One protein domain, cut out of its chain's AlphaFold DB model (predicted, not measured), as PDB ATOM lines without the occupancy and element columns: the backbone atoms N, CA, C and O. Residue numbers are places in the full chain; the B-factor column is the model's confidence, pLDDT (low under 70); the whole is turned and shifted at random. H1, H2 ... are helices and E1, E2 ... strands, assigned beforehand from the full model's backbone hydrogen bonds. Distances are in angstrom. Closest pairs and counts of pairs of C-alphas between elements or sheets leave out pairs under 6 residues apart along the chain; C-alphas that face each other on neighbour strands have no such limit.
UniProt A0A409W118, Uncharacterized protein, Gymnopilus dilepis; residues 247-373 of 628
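Overview. This is residues 247 to 373 of the 628 residues of an uncharacterized protein of Gymnopilus dilepis (UniProt A0A409W118). Two small antiparallel sheets of three strands, E1-E2-E5 and E4-E3-E6, lie face to face as a sandwich, their strands crossed at 42 degrees. After E6 a long tail leads away from the sandwich to the short helix H1; residues 360 to 366 stick out free. The printed part has 127 residues, in the order E1 E2 E3 E4 E5 E6 H1; it is mostly strand, with under half of its residues in named elements. It is loose, with a radius of gyration of the C-alphas of 17.2 A and spans of 53 by 37 by 26 A.

Along the chain. Find C-alpha 247 at (259.798, 243.594, 154.601), where E1, residues 247 to 250, begins. E2 follows at residues 262 to 269, 22.3 A long. E3, residues 276 to 287, is 32.5 A long and bends by 57 degrees at residue 279. Next come E4, residues 302 to 307, E5, residues 322 to 329 and 23.3 A long, and E6, residues 339 to 349 and 31.1 A long. H1, residues 364 to 371, ends at C-alpha 371, (248.948, 249.848, 175.443).

Arrangement. Look first at the hairpin E1 and E2, where N 249 and O 266 are 2.8 A apart. Inner strand E2 also pairs with E5, N 265 to O 326 at 2.7 A. In the other sheet, inner strand E3 pairs with E4, its hairpin partner, N 283 to O 305 at 2.9 A, and with E6, N 342 to O 284 at 2.8 A. Between the sheets, the closest C-alphas of E4 and E5, Leu 304 and Val 328, are 6.3 A apart. H1 is on neither sheet; every O i to N i+4 pair in it is within hydrogen-bond range.

Size, cuts and confidence. The C-alphas farthest apart, Gly 290 and Asn 361, are 55.0 A apart. The printed part has no cut; the long links are E1 to E2, E3 to E4, E4 to E5 and E6 to H1. The model's pLDDT is under 70 at residues 296 to 297, 313 to 320 and 348 to 373.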
ATOM      1  N   PHE A 247     259.889 243.306 156.024       86.56
ATOM      2  CA  PHE A 247     259.798 243.594 154.601       86.56
ATOM      3  C   PHE A 247     258.461 243.126 154.035       86.56
ATOM      4  O   PHE A 247     257.825 242.197 154.535       86.56
ATOM      5  N   LEU A 248     258.033 243.796 152.969       89.88
ATOM      6  CA  LEU A 248     256.842 243.425 152.221       89.88
ATOM      7  C   LEU A 248     257.163 242.217 151.330       89.88
ATOM      8  O   LEU A 248     257.936 242.342 150.382       89.88
ATOM      9  N   ALA A 249     256.581 241.058 151.630       87.50
ATOM     10  CA  ALA A 249     256.712 239.851 150.814       87.50
ATOM     11  C   ALA A 249     255.708 239.844 149.647       87.50
ATOM     12  O   ALA A 249     256.032 239.408 148.541       87.50
ATOM     13  N   TYR A 250     254.506 240.384 149.867       90.56
ATOM     14  CA  TYR A 250     253.459 240.512 148.853       90.56
ATOM     15  C   TYR A 250     252.599 241.757 149.115       90.56
ATOM     16  O   TYR A 250     252.305 242.031 150.275       90.56
ATOM     17  N   PRO A 251     252.129 242.487 148.086       89.38
ATOM     18  CA  PRO A 251     252.354 242.266 146.660       89.38
ATOM     19  C   PRO A 251     253.753 242.691 146.191       89.38
ATOM     20  O   PRO A 251     254.389 243.531 146.827       89.38
ATOM     21  N   PRO A 252     254.229 242.169 145.046       89.25
ATOM     22  CA  PRO A 252     255.428 242.699 144.410       89.25
ATOM     23  C   PRO A 252     255.228 244.165 143.993       89.25
ATOM     24  O   PRO A 252     254.107 244.634 143.777       89.25
ATOM     25  N   SER A 253     256.329 244.897 143.833       87.75
ATOM     26  CA  SER A 253     256.297 246.281 143.355       87.75
ATOM     27  C   SER A 253     255.572 246.403 142.007       87.75
ATOM     28  O   SER A 253     255.815 245.606 141.101       87.75
ATOM     29  N   GLY A 254     254.744 247.440 141.846       89.12
ATOM     30  CA  GLY A 254     254.059 247.743 140.583       89.12
ATOM     31  C   GLY A 254     252.676 247.110 140.411       89.12
ATOM     32  O   GLY A 254     252.134 247.142 139.308       89.12
ATOM     33  N   VAL A 255     252.085 246.550 141.470       92.69
ATOM     34  CA  VAL A 255     250.690 246.090 141.432       92.69
ATOM     35  C   VAL A 255     249.726 247.273 141.313       92.69
ATOM     36  O   VAL A 255     249.818 248.252 142.051       92.69
ATOM     37  N   ASN A 256     248.779 247.159 140.380       93.25
ATOM     38  CA  ASN A 256     247.686 248.114 140.231       93.25
ATOM     39  C   ASN A 256     246.638 247.852 141.312       93.25
ATOM     40  O   ASN A 256     246.062 246.764 141.364       93.25
ATOM     41  N   VAL A 257     246.372 248.857 142.142       90.94
ATOM     42  CA  VAL A 257     245.359 248.791 143.197       90.94
ATOM     43  C   VAL A 257     244.250 249.784 142.875       90.94
ATOM     44  O   VAL A 257     244.519 250.949 142.587       90.94
ATOM     45  N   THR A 258     243.003 249.320 142.890       94.00
ATOM     46  CA  THR A 258     241.830 250.171 142.648       94.00
ATOM     47  C   THR A 258     241.358 250.759 143.974       94.00
ATOM     48  O   THR A 258     241.268 250.038 144.969       94.00
ATOM     49  N   ALA A 259     241.026 252.048 144.011       92.75
ATOM     50  CA  ALA A 259     240.389 252.647 145.182       92.75
ATOM     51  C   ALA A 259     239.095 251.883 145.538       92.75
ATOM     52  O   ALA A 259     238.375 251.422 144.648       92.75
ATOM     53  N   GLY A 260     238.863 251.651 146.825       90.44
ATOM     54  CA  GLY A 260     237.773 250.824 147.350       90.44
ATOM     55  C   GLY A 260     238.051 249.318 147.357       90.44
ATOM     56  O   GLY A 260     237.280 248.554 147.942       90.44
ATOM     57  N   SER A 261     239.144 248.854 146.737       94.56
ATOM     58  CA  SER A 261     239.523 247.438 146.768       94.56
ATOM     59  C   SER A 261     240.247 247.055 148.062       94.56
ATOM     60  O   SER A 261     240.856 247.884 148.742       94.56
ATOM     61  N   GLN A 262     240.173 245.768 148.399       96.31
ATOM     62  CA  GLN A 262     240.974 245.184 149.467       96.31
ATOM     63  C   GLN A 262     242.357 244.818 148.931       96.31
ATOM     64  O   GLN A 262     242.481 244.087 147.949       96.31
ATOM     65  N   LEU A 263     243.387 245.316 149.602       94.94
ATOM     66  CA  LEU A 263     244.783 245.005 149.355       94.94
ATOM     67  C   LEU A 263     245.265 244.042 150.438       94.94
ATOM     68  O   LEU A 263     245.285 244.388 151.620       94.94
ATOM     69  N   THR A 264     245.640 242.830 150.035       95.31
ATOM     70  CA  THR A 264     246.279 241.863 150.930       95.31
ATOM     71  C   THR A 264     247.787 242.067 150.899       95.31
ATOM     72  O   THR A 264     248.395 242.009 149.831       95.31
ATOM     73  N   LEU A 265     248.363 242.314 152.069       95.56
ATOM     74  CA  LEU A 265     249.779 242.528 152.309       95.56
ATOM     75  C   LEU A 265     250.316 241.345 153.108       95.56
ATOM     76  O   LEU A 265     249.814 241.072 154.195       95.56
ATOM     77  N   GLU A 266     251.329 240.664 152.590       94.31
ATOM     78  CA  GLU A 266     252.100 239.686 153.357       94.31
ATOM     79  C   GLU A 266     253.344 240.397 153.875       94.31
ATOM     80  O   GLU A 266     254.191 240.836 153.089       94.31
ATOM     81  N   ILE A 267     253.429 240.567 155.192       92.81
ATOM     82  CA  ILE A 267     254.554 241.240 155.840       92.81
ATOM     83  C   ILE A 267     255.359 240.177 156.561       92.81
ATOM     84  O   ILE A 267     254.869 239.523 157.486       92.81
ATOM     85  N   ALA A 268     256.589 239.988 156.093       90.19
ATOM     86  CA  ALA A 268     257.503 238.994 156.612       90.19
ATOM     87  C   ALA A 268     258.557 239.655 157.495       90.19
ATOM     88  O   ALA A 268     259.018 240.776 157.255       90.19
ATOM     89  N   ARG A 269     258.961 238.917 158.522       86.62
ATOM     90  CA  ARG A 269     260.047 239.283 159.420       86.62
ATOM     91  C   ARG A 269     261.240 238.371 159.171       86.62
ATOM     92  O   ARG A 269     261.102 237.149 159.089       86.62
ATOM     93  N   THR A 270     262.435 238.957 159.128       81.81
ATOM     94  CA  THR A 270     263.678 238.184 159.223       81.81
ATOM     95  C   THR A 270     263.757 237.476 160.577       81.81
ATOM     96  O   THR A 270     263.569 238.128 161.605       81.81
ATOM     97  N   PRO A 271     264.035 236.161 160.612       78.19
ATOM     98  CA  PRO A 271     264.128 235.426 161.866       78.19
ATOM     99  C   PRO A 271     265.218 236.032 162.752       78.19
ATOM    100  O   PRO A 271     266.339 236.264 162.304       78.19
ATOM    101  N   THR A 272     264.883 236.283 164.014       72.81
ATOM    102  CA  THR A 272     265.824 236.779 165.018       72.81
ATOM    103  C   THR A 272     266.126 235.686 166.036       72.81
ATOM    104  O   THR A 272     265.303 234.817 166.318       72.81
ATOM    105  N   THR A 273     267.346 235.697 166.570       71.31
ATOM    106  CA  THR A 273     267.803 234.736 167.587       71.31
ATOM    107  C   THR A 273     267.394 235.141 169.006       71.31
ATOM    108  O   THR A 273     267.497 234.345 169.937       71.31
ATOM    109  N   SER A 274     266.913 236.373 169.178       73.75
ATOM    110  CA  SER A 274     266.437 236.946 170.437       73.75
ATOM    111  C   SER A 274     264.912 236.952 170.513       73.75
ATOM    112  O   SER A 274     264.247 237.153 169.503       73.75
ATOM    113  N   SER A 275     264.344 236.835 171.715       73.25
ATOM    114  CA  SER A 275     262.908 237.014 171.926       73.25
ATOM    115  C   SER A 275     262.487 238.468 171.670       73.25
ATOM    116  O   SER A 275     263.076 239.414 172.204       73.25
ATOM    117  N   VAL A 276     261.473 238.642 170.825       73.88
ATOM    118  CA  VAL A 276     260.954 239.945 170.394       73.88
ATOM    119  C   VAL A 276     259.519 240.077 170.871       73.88
ATOM    120  O   VAL A 276     258.725 239.156 170.693       73.88
ATOM    121  N   THR A 277     259.182 241.208 171.485       78.00
ATOM    122  CA  THR A 277     257.787 241.580 171.744       78.00
ATOM    123  C   THR A 277     257.377 242.652 170.757       78.00
ATOM    124  O   THR A 277     257.936 243.746 170.749       78.00
ATOM    125  N   GLU A 278     256.396 242.324 169.929       77.31
ATOM    126  CA  GLU A 278     255.806 243.260 168.979       77.31
ATOM    127  C   GLU A 278     254.951 244.287 169.707       77.31
ATOM    128  O   GLU A 278     254.098 243.928 170.524       77.31
ATOM    129  N   VAL A 279     255.176 245.566 169.409       74.81
ATOM    130  CA  VAL A 279     254.337 246.661 169.910       74.81
ATOM    131  C   VAL A 279     253.216 246.934 168.916       74.81
ATOM    132  O   VAL A 279     252.066 247.102 169.321       74.81
ATOM    133  N   GLY A 280     253.527 246.931 167.618       83.88
ATOM    134  CA  GLY A 280     252.536 247.100 166.565       83.88
ATOM    135  C   GLY A 280     253.149 247.394 165.203       83.88
ATOM    136  O   GLY A 280     254.357 247.563 165.060       83.88
ATOM    137  N   LEU A 281     252.275 247.479 164.209       90.75
ATOM    138  CA  LEU A 281     252.606 247.742 162.822       90.75
ATOM    139  C   LEU A 281     251.756 248.889 162.288       90.75
ATOM    140  O   LEU A 281     250.535 248.936 162.473       90.75
ATOM    141  N   VAL A 282     252.422 249.790 161.576       89.31
ATOM    142  CA  VAL A 282     251.806 250.921 160.893       89.31
ATOM    143  C   VAL A 282     251.999 250.763 159.389       89.31
ATOM    144  O   VAL A 282     253.119 250.610 158.907       89.31
ATOM    145  N   ILE A 283     250.898 250.824 158.641       93.56
ATOM    146  CA  ILE A 283     250.883 250.755 157.176       93.56
ATOM    147  C   ILE A 283     250.244 252.033 156.652       93.56
ATOM    148  O   ILE A 283     249.134 252.389 157.058       93.56
ATOM    149  N   ALA A 284     250.915 252.713 155.731       93.81
ATOM    150  CA  ALA A 284     250.438 253.956 155.146       93.81
ATOM    151  C   ALA A 284     250.777 254.049 153.653       93.81
ATOM    152  O   ALA A 284     251.700 253.401 153.174       93.81
ATOM    153  N   MET A 285     250.019 254.845 152.900       94.19
ATOM    154  CA  MET A 285     250.258 255.096 151.475       94.19
ATOM    155  C   MET A 285     250.503 256.578 151.210       94.19
ATOM    156  O   MET A 285     249.710 257.428 151.617       94.19
ATOM    157  N   SER A 286     251.575 256.893 150.487       92.81
ATOM    158  CA  SER A 286     251.917 258.250 150.050       92.81
ATOM    159  C   SER A 286     251.832 258.375 148.528       92.81
ATOM    160  O   SER A 286     252.127 257.430 147.801       92.81
ATOM    161  N   GLU A 287     251.365 259.521 148.034       94.25
ATOM    162  CA  GLU A 287     251.236 259.792 146.597       94.25
ATOM    163  C   GLU A 287     252.586 260.200 145.999       94.25
ATOM    164  O   GLU A 287     253.304 261.025 146.564       94.25
ATOM    165  N   CYS A 288     252.932 259.630 144.846       92.31
ATOM    166  CA  CYS A 288     254.154 259.959 144.125       92.31
ATOM    167  C   CYS A 288     253.860 261.014 143.056       92.31
ATOM    168  O   CYS A 288     253.307 260.711 141.994       92.31
ATOM    169  N   ASN A 289     254.277 262.253 143.302       88.81
ATOM    170  CA  ASN A 289     254.125 263.341 142.343       88.81
ATOM    171  C   ASN A 289     255.188 263.244 141.241       88.81
ATOM    172  O   ASN A 289     256.384 263.203 141.514       88.81
ATOM    173  N   GLY A 290     254.758 263.188 139.976       88.06
ATOM    174  CA  GLY A 290     255.677 263.191 138.827       88.06
ATOM    175  C   GLY A 290     256.550 261.935 138.687       88.06
ATOM    176  O   GLY A 290     257.549 261.963 137.977       88.06
ATOM    177  N   GLY A 291     256.188 260.827 139.344       83.56
ATOM    178  CA  GLY A 291     256.956 259.577 139.310       83.56
ATOM    179  C   GLY A 291     258.060 259.469 140.366       83.56
ATOM    180  O   GLY A 291     258.650 258.399 140.486       83.56
ATOM    181  N   THR A 292     258.286 260.520 141.156       85.44
ATOM    182  CA  THR A 292     259.128 260.495 142.358       85.44
ATOM    183  C   THR A 292     258.252 260.375 143.600       85.44
ATOM    184  O   THR A 292     257.280 261.115 143.749       85.44
ATOM    185  N   CYS A 293     258.574 259.431 144.479       85.62
ATOM    186  CA  CYS A 293     257.904 259.257 145.767       85.62
ATOM    187  C   CYS A 293     258.768 259.886 146.864       85.62
ATOM    188  O   CYS A 293     259.995 259.797 146.786       85.62
ATOM    189  N   PHE A 294     258.150 260.499 147.875       82.75
ATOM    190  CA  PHE A 294     258.888 260.918 149.067       82.75
ATOM    191  C   PHE A 294     259.433 259.680 149.784       82.75
ATOM    192  O   PHE A 294     258.721 258.672 149.859       82.75
ATOM    193  N   PRO A 295     260.678 259.716 150.278       76.00
ATOM    194  CA  PRO A 295     261.208 258.607 151.047       76.00
ATOM    195  C   PRO A 295     260.406 258.459 152.362       76.00
ATOM    196  O   PRO A 295     259.872 259.449 152.881       76.00
ATOM    197  N   PRO A 296     260.237 257.219 152.865       66.50
ATOM    198  CA  PRO A 296     259.325 256.916 153.968       66.50
ATOM    199  C   PRO A 296     259.593 257.750 155.223       66.50
ATOM    200  O   PRO A 296     258.639 258.109 155.914       66.50
ATOM    201  N   ASP A 297     260.859 258.072 155.487       67.56
ATOM    202  CA  ASP A 297     261.361 258.833 156.636       67.56
ATOM    203  C   ASP A 297     260.880 260.291 156.674       67.56
ATOM    204  O   ASP A 297     260.780 260.878 157.749       67.56
ATOM    205  N   GLN A 298     260.535 260.869 155.523       70.56
ATOM    206  CA  GLN A 298     260.050 262.249 155.428       70.56
ATOM    207  C   GLN A 298     258.529 262.345 155.493       70.56
ATOM    208  O   GLN A 298     257.979 263.348 155.950       70.56
ATOM    209  N   PHE A 299     257.828 261.323 155.001       74.44
ATOM    210  CA  PHE A 299     256.377 261.359 154.920       74.44
ATOM    211  C   PHE A 299     255.776 259.956 154.958       74.44
ATOM    212  O   PHE A 299     255.795 259.212 153.977       74.44
ATOM    213  N   LEU A 300     255.146 259.626 156.089       77.56
ATOM    214  CA  LEU A 300     254.462 258.346 156.287       77.56
ATOM    215  C   LEU A 300     253.350 258.127 155.245       77.56
ATOM    216  O   LEU A 300     253.100 257.002 154.820       77.56
ATOM    217  N   GLY A 301     252.704 259.202 154.789       89.25
ATOM    218  CA  GLY A 301     251.521 259.129 153.942       89.25
ATOM    219  C   GLY A 301     250.230 259.021 154.748       89.25
ATOM    220  O   GLY A 301     250.171 259.320 155.941       89.25
ATOM    221  N   ARG A 302     249.156 258.618 154.077       90.50
ATOM    222  CA  ARG A 302     247.848 258.405 154.696       90.50
ATOM    223  C   ARG A 302     247.781 257.010 155.300       90.50
ATOM    224  O   ARG A 302     248.050 256.023 154.619       90.50
ATOM    225  N   LEU A 303     247.387 256.951 156.567       90.69
ATOM    226  CA  LEU A 303     247.298 255.721 157.342       90.69
ATOM    227  C   LEU A 303     246.241 254.765 156.770       90.69
ATOM    228  O   LEU A 303     245.092 255.157 156.562       90.69
ATOM    229  N   LEU A 304     246.633 253.510 156.558       91.19
ATOM    230  CA  LEU A 304     245.754 252.405 156.172       91.19
ATOM    231  C   LEU A 304     245.506 251.432 157.323       91.19
ATOM    232  O   LEU A 304     244.411 250.890 157.447       91.19
ATOM    233  N   TYR A 305     246.524 251.199 158.151       94.12
ATOM    234  CA  TYR A 305     246.462 250.272 159.274       94.12
ATOM    235  C   TYR A 305     247.362 250.750 160.411       94.12
ATOM    236  O   TYR A 305     248.479 251.205 160.172       94.12
ATOM    237  N   ASN A 306     246.866 250.634 161.640       91.38
ATOM    238  CA  ASN A 306     247.624 250.804 162.873       91.38
ATOM    239  C   ASN A 306     247.072 249.802 163.887       91.38
ATOM    240  O   ASN A 306     245.928 249.939 164.330       91.38
ATOM    241  N   GLY A 307     247.847 248.773 164.199       88.94
ATOM    242  CA  GLY A 307     247.384 247.680 165.037       88.94
ATOM    243  C   GLY A 307     248.494 246.704 165.411       88.94
ATOM    244  O   GLY A 307     249.655 246.933 165.077       88.94
ATOM    245  N   PRO A 308     248.156 245.635 166.147       85.81
ATOM    246  CA  PRO A 308     249.128 244.629 166.553       85.81
ATOM    247  C   PRO A 308     249.693 243.877 165.340       85.81
ATOM    248  O   PRO A 308     248.978 243.619 164.376       85.81
ATOM    249  N   PHE A 309     250.962 243.485 165.435       90.81
ATOM    250  CA  PHE A 309     251.608 242.529 164.537       90.81
ATOM    251  C   PHE A 309     251.893 241.271 165.345       90.81
ATOM    252  O   PHE A 309     252.584 241.307 166.358       90.81
ATOM    253  N   THR A 310     251.274 240.170 164.953       89.56
ATOM    254  CA  THR A 310     251.382 238.854 165.575       89.56
ATOM    255  C   THR A 310     251.794 237.838 164.514       89.56
ATOM    256  O   THR A 310     250.981 237.002 164.107       89.56
ATOM    257  N   PRO A 311     253.052 237.900 164.038       85.44
ATOM    258  CA  PRO A 311     253.497 237.047 162.949       85.44
ATOM    259  C   PRO A 311     253.355 235.573 163.341       85.44
ATOM    260  O   PRO A 311     253.808 235.140 164.405       85.44
ATOM    261  N   GLN A 312     252.688 234.791 162.492       82.06
ATOM    262  CA  GLN A 312     252.487 233.370 162.748       82.06
ATOM    263  C   GLN A 312     253.776 232.604 162.433       82.06
ATOM    264  O   GLN A 312     254.460 232.860 161.439       82.06
ATOM    265  N   PHE A 313     254.138 231.671 163.316       65.75
ATOM    266  CA  PHE A 313     255.367 230.896 163.180       65.75
ATOM    267  C   PHE A 313     255.223 229.766 162.144       65.75
ATOM    268  O   PHE A 313     254.394 228.875 162.300       65.75
ATOM    269  N   PHE A 314     256.155 229.772 161.182       59.38
ATOM    270  CA  PHE A 314     256.692 228.631 160.426       59.38
ATOM    271  C   PHE A 314     255.768 227.941 159.395       59.38
ATOM    272  O   PHE A 314     255.186 226.889 159.664       59.38
ATOM    273  N   ASP A 315     255.763 228.445 158.151       62.75
ATOM    274  CA  ASP A 315     255.583 227.585 156.969       62.75
ATOM    275  C   ASP A 315     256.977 227.155 156.460       62.75
ATOM    276  O   ASP A 315     257.719 227.992 155.942       62.75
ATOM    277  N   PRO A 316     257.365 225.870 156.569       61.00
ATOM    278  CA  PRO A 316     258.671 225.382 156.118       61.00
ATOM    279  C   PRO A 316     258.914 225.522 154.604       61.00
ATOM    280  O   PRO A 316     260.011 225.217 154.137       61.00
ATOM    281  N   LYS A 317     257.914 225.937 153.815       61.66
ATOM    282  CA  LYS A 317     258.050 226.168 152.371       61.66
ATOM    283  C   LYS A 317     258.468 227.591 152.002       61.66
ATOM    284  O   LYS A 317     258.833 227.803 150.846       61.66
ATOM    285  N   LEU A 318     258.428 228.544 152.935       59.25
ATOM    286  CA  LEU A 318     258.826 229.928 152.684       59.25
ATOM    287  C   LEU A 318     260.238 230.183 153.243       59.25
ATOM    288  O   LEU A 318     260.498 229.887 154.408       59.25
ATOM    289  N   PRO A 319     261.171 230.743 152.448       60.16
ATOM    290  CA  PRO A 319     262.541 231.029 152.891       60.16
ATOM    291  C   PRO A 319     262.638 232.178 153.918       60.16
ATOM    292  O   PRO A 319     263.726 232.492 154.395       60.16
ATOM    293  N   SER A 320     261.516 232.813 154.259       54.50
ATOM    294  CA  SER A 320     261.423 234.095 154.954       54.50
ATOM    295  C   SER A 320     260.635 233.996 156.263       54.50
ATOM    296  O   SER A 320     259.483 234.407 156.320       54.50
ATOM    297  N   GLY A 321     261.269 233.475 157.318       74.44
ATOM    298  CA  GLY A 321     260.863 233.686 158.717       74.44
ATOM    299  C   GLY A 321     259.366 233.541 159.050       74.44
ATOM    300  O   GLY A 321     258.668 232.670 158.539       74.44
ATOM    301  N   SER A 322     258.897 234.355 159.996       82.75
ATOM    302  CA  SER A 322     257.492 234.454 160.414       82.75
ATOM    303  C   SER A 322     256.792 235.577 159.642       82.75
ATOM    304  O   SER A 322     257.409 236.621 159.413       82.75
ATOM    305  N   TYR A 323     255.519 235.408 159.281       90.75
ATOM    306  CA  TYR A 323     254.761 236.401 158.509       90.75
ATOM    307  C   TYR A 323     253.334 236.587 159.040       90.75
ATOM    308  O   TYR A 323     252.798 235.727 159.743       90.75
ATOM    309  N   GLU A 324     252.709 237.710 158.694       93.19
ATOM    310  CA  GLU A 324     251.275 237.940 158.886       93.19
ATOM    311  C   GLU A 324     250.661 238.563 157.632       93.19
ATOM    312  O   GLU A 324     251.282 239.384 156.951       93.19
ATOM    313  N   ASN A 325     249.430 238.149 157.332       93.81
ATOM    314  CA  ASN A 325     248.652 238.679 156.224       93.81
ATOM    315  C   ASN A 325     247.708 239.767 156.726       93.81
ATOM    316  O   ASN A 325     246.807 239.501 157.522       93.81
ATOM    317  N   PHE A 326     247.864 240.973 156.197       94.75
ATOM    318  CA  PHE A 326     246.998 242.110 156.467       94.75
ATOM    319  C   PHE A 326     246.097 242.364 155.273       94.75
ATOM    320  O   PHE A 326     246.575 242.486 154.151       94.75
ATOM    321  N   THR A 327     244.797 242.508 155.501       95.00
ATOM    322  CA  THR A 327     243.877 242.986 154.467       95.00
ATOM    323  C   THR A 327     243.482 244.414 154.801       95.00
ATOM    324  O   THR A 327     242.748 244.648 155.759       95.00
ATOM    325  N   VAL A 328     243.970 245.368 154.011       95.56
ATOM    326  CA  VAL A 328     243.651 246.791 154.159       95.56
ATOM    327  C   VAL A 328     242.748 247.233 153.015       95.56
ATOM    328  O   VAL A 328     243.002 246.924 151.854       95.56
ATOM    329  N   THR A 329     241.664 247.942 153.317       95.88
ATOM    330  CA  THR A 329     240.831 248.552 152.273       95.88
ATOM    331  C   THR A 329     241.502 249.839 151.833       95.88
ATOM    332  O   THR A 329     241.719 250.708 152.674       95.88
ATOM    333  N   VAL A 330     241.809 249.983 150.542       95.50
ATOM    334  CA  VAL A 330     242.311 251.250 149.999       95.50
ATOM    335  C   VAL A 330     241.140 252.230 149.927       95.50
ATOM    336  O   VAL A 330     240.188 251.964 149.203       95.50
ATOM    337  N   PRO A 331     241.159 253.348 150.665       92.25
ATOM    338  CA  PRO A 331     240.084 254.332 150.643       92.25
ATOM    339  C   PRO A 331     239.767 254.888 149.248       92.25
ATOM    340  O   PRO A 331     240.665 255.144 148.448       92.25
ATOM    341  N   ASP A 332     238.490 255.190 149.003       92.25
ATOM    342  CA  ASP A 332     237.993 255.734 147.725       92.25
ATOM    343  C   ASP A 332     238.581 257.108 147.356       92.25
ATOM    344  O   ASP A 332     238.504 257.535 146.207       92.25
ATOM    345  N   PHE A 333     239.173 257.820 148.320       89.19
ATOM    346  CA  PHE A 333     239.796 259.124 148.079       89.19
ATOM    347  C   PHE A 333     241.159 259.036 147.377       89.19
ATOM    348  O   PHE A 333     241.718 260.074 147.024       89.19
ATOM    349  N   PHE A 334     241.725 257.839 147.205       89.62
ATOM    350  CA  PHE A 334     242.946 257.661 146.430       89.62
ATOM    351  C   PHE A 334     242.627 257.775 144.934       89.62
ATOM    352  O   PHE A 334     241.959 256.923 144.352       89.62
ATOM    353  N   GLY A 335     243.094 258.858 144.307       91.19
ATOM    354  CA  GLY A 335     242.951 259.076 142.869       91.19
ATOM    355  C   GLY A 335     243.839 258.140 142.036       91.19
ATOM    356  O   GLY A 335     244.715 257.465 142.580       91.19
ATOM    357  N   PRO A 336     243.657 258.093 140.707       90.94
ATOM    358  CA  PRO A 336     244.567 257.364 139.829       90.94
ATOM    359  C   PRO A 336     245.982 257.955 139.928       90.94
ATOM    360  O   PRO A 336     246.177 259.139 139.668       90.94
ATOM    361  N   GLY A 337     246.972 257.135 140.282       91.75
ATOM    362  CA  GLY A 337     248.340 257.605 140.492       91.75
ATOM    363  C   GLY A 337     249.305 256.494 140.889       91.75
ATOM    364  O   GLY A 337     248.910 255.342 141.077       91.75
ATOM    365  N   LYS A 338     250.591 256.843 140.997       92.19
ATOM    366  CA  LYS A 338     251.593 255.984 141.636       92.19
ATOM    367  C   LYS A 338     251.630 256.322 143.118       92.19
ATOM    368  O   LYS A 338     251.667 257.497 143.469       92.19
ATOM    369  N   TYR A 339     251.659 255.298 143.954       93.75
ATOM    370  CA  TYR A 339     251.734 255.444 145.399       93.75
ATOM    371  C   TYR A 339     252.872 254.596 145.947       93.75
ATOM    372  O   TYR A 339     253.162 253.524 145.412       93.75
ATOM    373  N   LEU A 340     253.489 255.074 147.020       92.75
ATOM    374  CA  LEU A 340     254.454 254.326 147.809       92.75
ATOM    375  C   LEU A 340     253.757 253.803 149.066       92.75
ATOM    376  O   LEU A 340     253.136 254.570 149.805       92.75
ATOM    377  N   LEU A 341     253.840 252.492 149.282       94.94
ATOM    378  CA  LEU A 341     253.350 251.833 150.488       94.94
ATOM    379  C   LEU A 341     254.475 251.821 151.530       94.94
ATOM    380  O   LEU A 341     255.497 251.170 151.334       94.94
ATOM    381  N   ASN A 342     254.267 252.542 152.622       92.44
ATOM    382  CA  ASN A 342     255.189 252.668 153.739       92.44
ATOM    383  C   ASN A 342     254.761 251.720 154.866       92.44
ATOM    384  O   ASN A 342     253.582 251.679 155.226       92.44
ATOM    385  N   ILE A 343     255.712 250.970 155.424       91.56
ATOM    386  CA  ILE A 343     255.478 249.987 156.488       91.56
ATOM    387  C   ILE A 343     256.482 250.239 157.607       91.56
ATOM    388  O   ILE A 343     257.680 250.321 157.348       91.56
ATOM    389  N   TYR A 344     255.981 250.342 158.832       87.31
ATOM    390  CA  TYR A 344     256.771 250.573 160.033       87.31
ATOM    391  C   TYR A 344     256.446 249.514 161.078       87.31
ATOM    392  O   TYR A 344     255.312 249.446 161.557       87.31
ATOM    393  N   ASP A 345     257.446 248.708 161.421       87.56
ATOM    394  CA  ASP A 345     257.404 247.762 162.535       87.56
ATOM    395  C   ASP A 345     257.984 248.416 163.789       87.56
ATOM    396  O   ASP A 345     259.093 248.954 163.769       87.56
ATOM    397  N   VAL A 346     257.227 248.370 164.882       76.62
ATOM    398  CA  VAL A 346     257.678 248.818 166.196       76.62
ATOM    399  C   VAL A 346     257.796 247.589 167.083       76.62
ATOM    400  O   VAL A 346     256.798 247.032 167.546       76.62
ATOM    401  N   SER A 347     259.034 247.188 167.357       76.62
ATOM    402  CA  SER A 347     259.338 245.976 168.109       76.62
ATOM    403  C   SER A 347     260.317 246.229 169.254       76.62
ATOM    404  O   SER A 347     261.211 247.073 169.188       76.62
ATOM    405  N   LEU A 348     260.122 245.500 170.354       67.50
ATOM    406  CA  LEU A 348     260.999 245.503 171.521       67.50
ATOM    407  C   LEU A 348     261.851 244.236 171.492       67.50
ATOM    408  O   LEU A 348     261.340 243.122 171.635       67.50
ATOM    409  N   VAL A 349     263.160 244.395 171.327       60.62
ATOM    410  CA  VAL A 349     264.104 243.271 171.265       60.62
ATOM    411  C   VAL A 349     264.646 242.974 172.662       60.62
ATOM    412  O   VAL A 349     265.079 243.877 173.373       60.62
ATOM    413  N   GLY A 350     264.627 241.700 173.070       56.12
ATOM    414  CA  GLY A 350     265.148 241.251 174.368       56.12
ATOM    415  C   GLY A 350     264.092 241.057 175.463       56.12
ATOM    416  O   GLY A 350     264.441 240.884 176.637       56.12
ATOM    417  N   ALA A 351     262.807 241.053 175.107       43.78
ATOM    418  CA  ALA A 351     261.729 240.773 176.045       43.78
ATOM    419  C   ALA A 351     261.733 239.287 176.428       43.78
ATOM    420  O   ALA A 351     261.571 238.425 175.572       43.78
ATOM    421  N   ILE A 352     261.939 238.964 177.706       38.56
ATOM    422  CA  ILE A 352     261.793 237.583 178.193       38.56
ATOM    423  C   ILE A 352     260.336 237.157 177.974       38.56
ATOM    424  O   ILE A 352     259.429 237.912 178.315       38.56
ATOM    425  N   ASP A 353     260.123 235.945 177.463       38.47
ATOM    426  CA  ASP A 353     258.814 235.293 177.400       38.47
ATOM    427  C   ASP A 353     258.241 235.150 178.826       38.47
ATOM    428  O   ASP A 353     258.595 234.246 179.595       38.47
ATOM    429  N   ILE A 354     257.417 236.115 179.244       40.50
ATOM    430  CA  ILE A 354     256.699 236.048 180.516       40.50
ATOM    431  C   ILE A 354     255.566 235.054 180.295       40.50
ATOM    432  O   ILE A 354     254.513 235.411 179.774       40.50
ATOM    433  N   SER A 355     255.809 233.801 180.694       36.53
ATOM    434  CA  SER A 355     254.853 232.692 180.643       36.53
ATOM    435  C   SER A 355     253.398 233.164 180.773       36.53
ATOM    436  O   SER A 355     252.995 233.733 181.794       36.53
ATOM    437  N   THR A 356     252.602 232.858 179.745       35.22
ATOM    438  CA  THR A 356     251.154 233.119 179.596       35.22
ATOM    439  C   THR A 356     250.306 232.774 180.824       35.22
ATOM    440  O   THR A 356     249.204 233.297 180.990       35.22
ATOM    441  N   LYS A 357     250.834 231.966 181.747       37.12
ATOM    442  CA  LYS A 357     250.219 231.633 183.036       37.12
ATOM    443  C   LYS A 357     250.056 232.826 183.994       37.12
ATOM    444  O   LYS A 357     249.267 232.723 184.931       37.12
ATOM    445  N   TYR A 358     250.775 233.935 183.786       38.72
ATOM    446  CA  TYR A 358     250.694 235.134 184.637       38.72
ATOM    447  C   TYR A 358     249.833 236.263 184.048       38.72
ATOM    448  O   TYR A 358     249.296 237.072 184.806       38.72
ATOM    449  N   LEU A 359     249.631 236.290 182.726       37.88
ATOM    450  CA  LEU A 359     248.790 237.285 182.046       37.88
ATOM    451  C   LEU A 359     247.287 237.004 182.206       37.88
ATOM    452  O   LEU A 359     246.496 237.942 182.247       37.88
ATOM    453  N   SER A 360     246.880 235.743 182.394       38.41
ATOM    454  CA  SER A 360     245.463 235.364 182.532       38.41
ATOM    455  C   SER A 360     244.776 235.868 183.810       38.41
ATOM    456  O   SER A 360     243.567 235.710 183.944       38.41
ATOM    457  N   ASN A 361     245.525 236.455 184.750       38.62
ATOM    458  CA  ASN A 361     244.998 237.017 185.999       38.62
ATOM    459  C   ASN A 361     245.001 238.557 186.031       38.62
ATOM    460  O   ASN A 361     244.613 239.138 187.046       38.62
ATOM    461  N   MET A 362     245.435 239.232 184.960       38.50
ATOM    462  CA  MET A 362     245.373 240.693 184.876       38.50
ATOM    463  C   MET A 362     244.044 241.152 184.272       38.50
ATOM    464  O   MET A 362     243.585 240.637 183.258       38.50
ATOM    465  N   ASN A 363     243.418 242.152 184.898       41.47
ATOM    466  CA  ASN A 363     242.167 242.728 184.410       41.47
ATOM    467  C   ASN A 363     242.388 243.455 183.071       41.47
ATOM    468  O   ASN A 363     243.379 244.168 182.900       41.47
ATOM    469  N   PHE A 364     241.424 243.343 182.152       39.50
ATOM    470  CA  PHE A 364     241.444 243.957 180.812       39.50
ATOM    471  C   PHE A 364     241.682 245.482 180.845       39.50
ATOM    472  O   PHE A 364     242.348 246.039 179.976       39.50
ATOM    473  N   SER A 365     241.222 246.153 181.909       37.41
ATOM    474  CA  SER A 365     241.455 247.584 182.152       37.41
ATOM    475  C   SER A 365     242.941 247.938 182.299       37.41
ATOM    476  O   SER A 365     243.361 248.956 181.757       37.41
ATOM    477  N   THR A 366     243.731 247.088 182.961       42.16
ATOM    478  CA  THR A 366     245.177 247.270 183.200       42.16
ATOM    479  C   THR A 366     246.015 247.020 181.946       42.16
ATOM    480  O   THR A 366     247.000 247.713 181.716       42.16
ATOM    481  N   LEU A 367     245.606 246.067 181.101       39.34
ATOM    482  CA  LEU A 367     246.287 245.783 179.834       39.34
ATOM    483  C   LEU A 367     246.021 246.891 178.798       39.34
ATOM    484  O   LEU A 367     246.925 247.304 178.079       39.34
ATOM    485  N   SER A 368     244.801 247.442 178.792       36.25
ATOM    486  CA  SER A 368     244.432 248.572 177.933       36.25
ATOM    487  C   SER A 368     245.132 249.879 178.319       36.25
ATOM    488  O   SER A 368     245.385 250.693 177.438       36.25
ATOM    489  N   THR A 369     245.461 250.100 179.600       38.62
ATOM    490  CA  THR A 369     246.219 251.296 180.022       38.62
ATOM    491  C   THR A 369     247.695 251.197 179.650       38.62
ATOM    492  O   THR A 369     248.303 252.214 179.332       38.62
ATOM    493  N   LEU A 370     248.258 249.983 179.631       35.69
ATOM    494  CA  LEU A 370     249.650 249.744 179.247       35.69
ATOM    495  C   LEU A 370     249.890 249.985 177.744       35.69
ATOM    496  O   LEU A 370     250.918 250.538 177.371       35.69
ATOM    497  N   LEU A 371     248.914 249.634 176.900       36.12
ATOM    498  CA  LEU A 371     248.948 249.848 175.443       36.12
ATOM    499  C   LEU A 371     248.699 251.309 175.016       36.12
ATOM    500  O   LEU A 371     249.024 251.671 173.892       36.12
ATOM    501  N   LEU A 372     248.144 252.155 175.890       33.81
ATOM    502  CA  LEU A 372     247.885 253.579 175.613       33.81
ATOM    503  C   LEU A 372     249.059 254.506 175.989       33.81
ATOM    504  O   LEU A 372     249.034 255.684 175.650       33.81
ATOM    505  N   LEU A 373     250.085 253.995 176.677       34.75
ATOM    506  CA  LEU A 373     251.261 254.766 177.112       34.75
ATOM    507  C   LEU A 373     252.367 254.871 176.041       34.75
ATOM    508  O   LEU A 373     253.325 255.610 176.246       34.75
TER     509      LEU A 373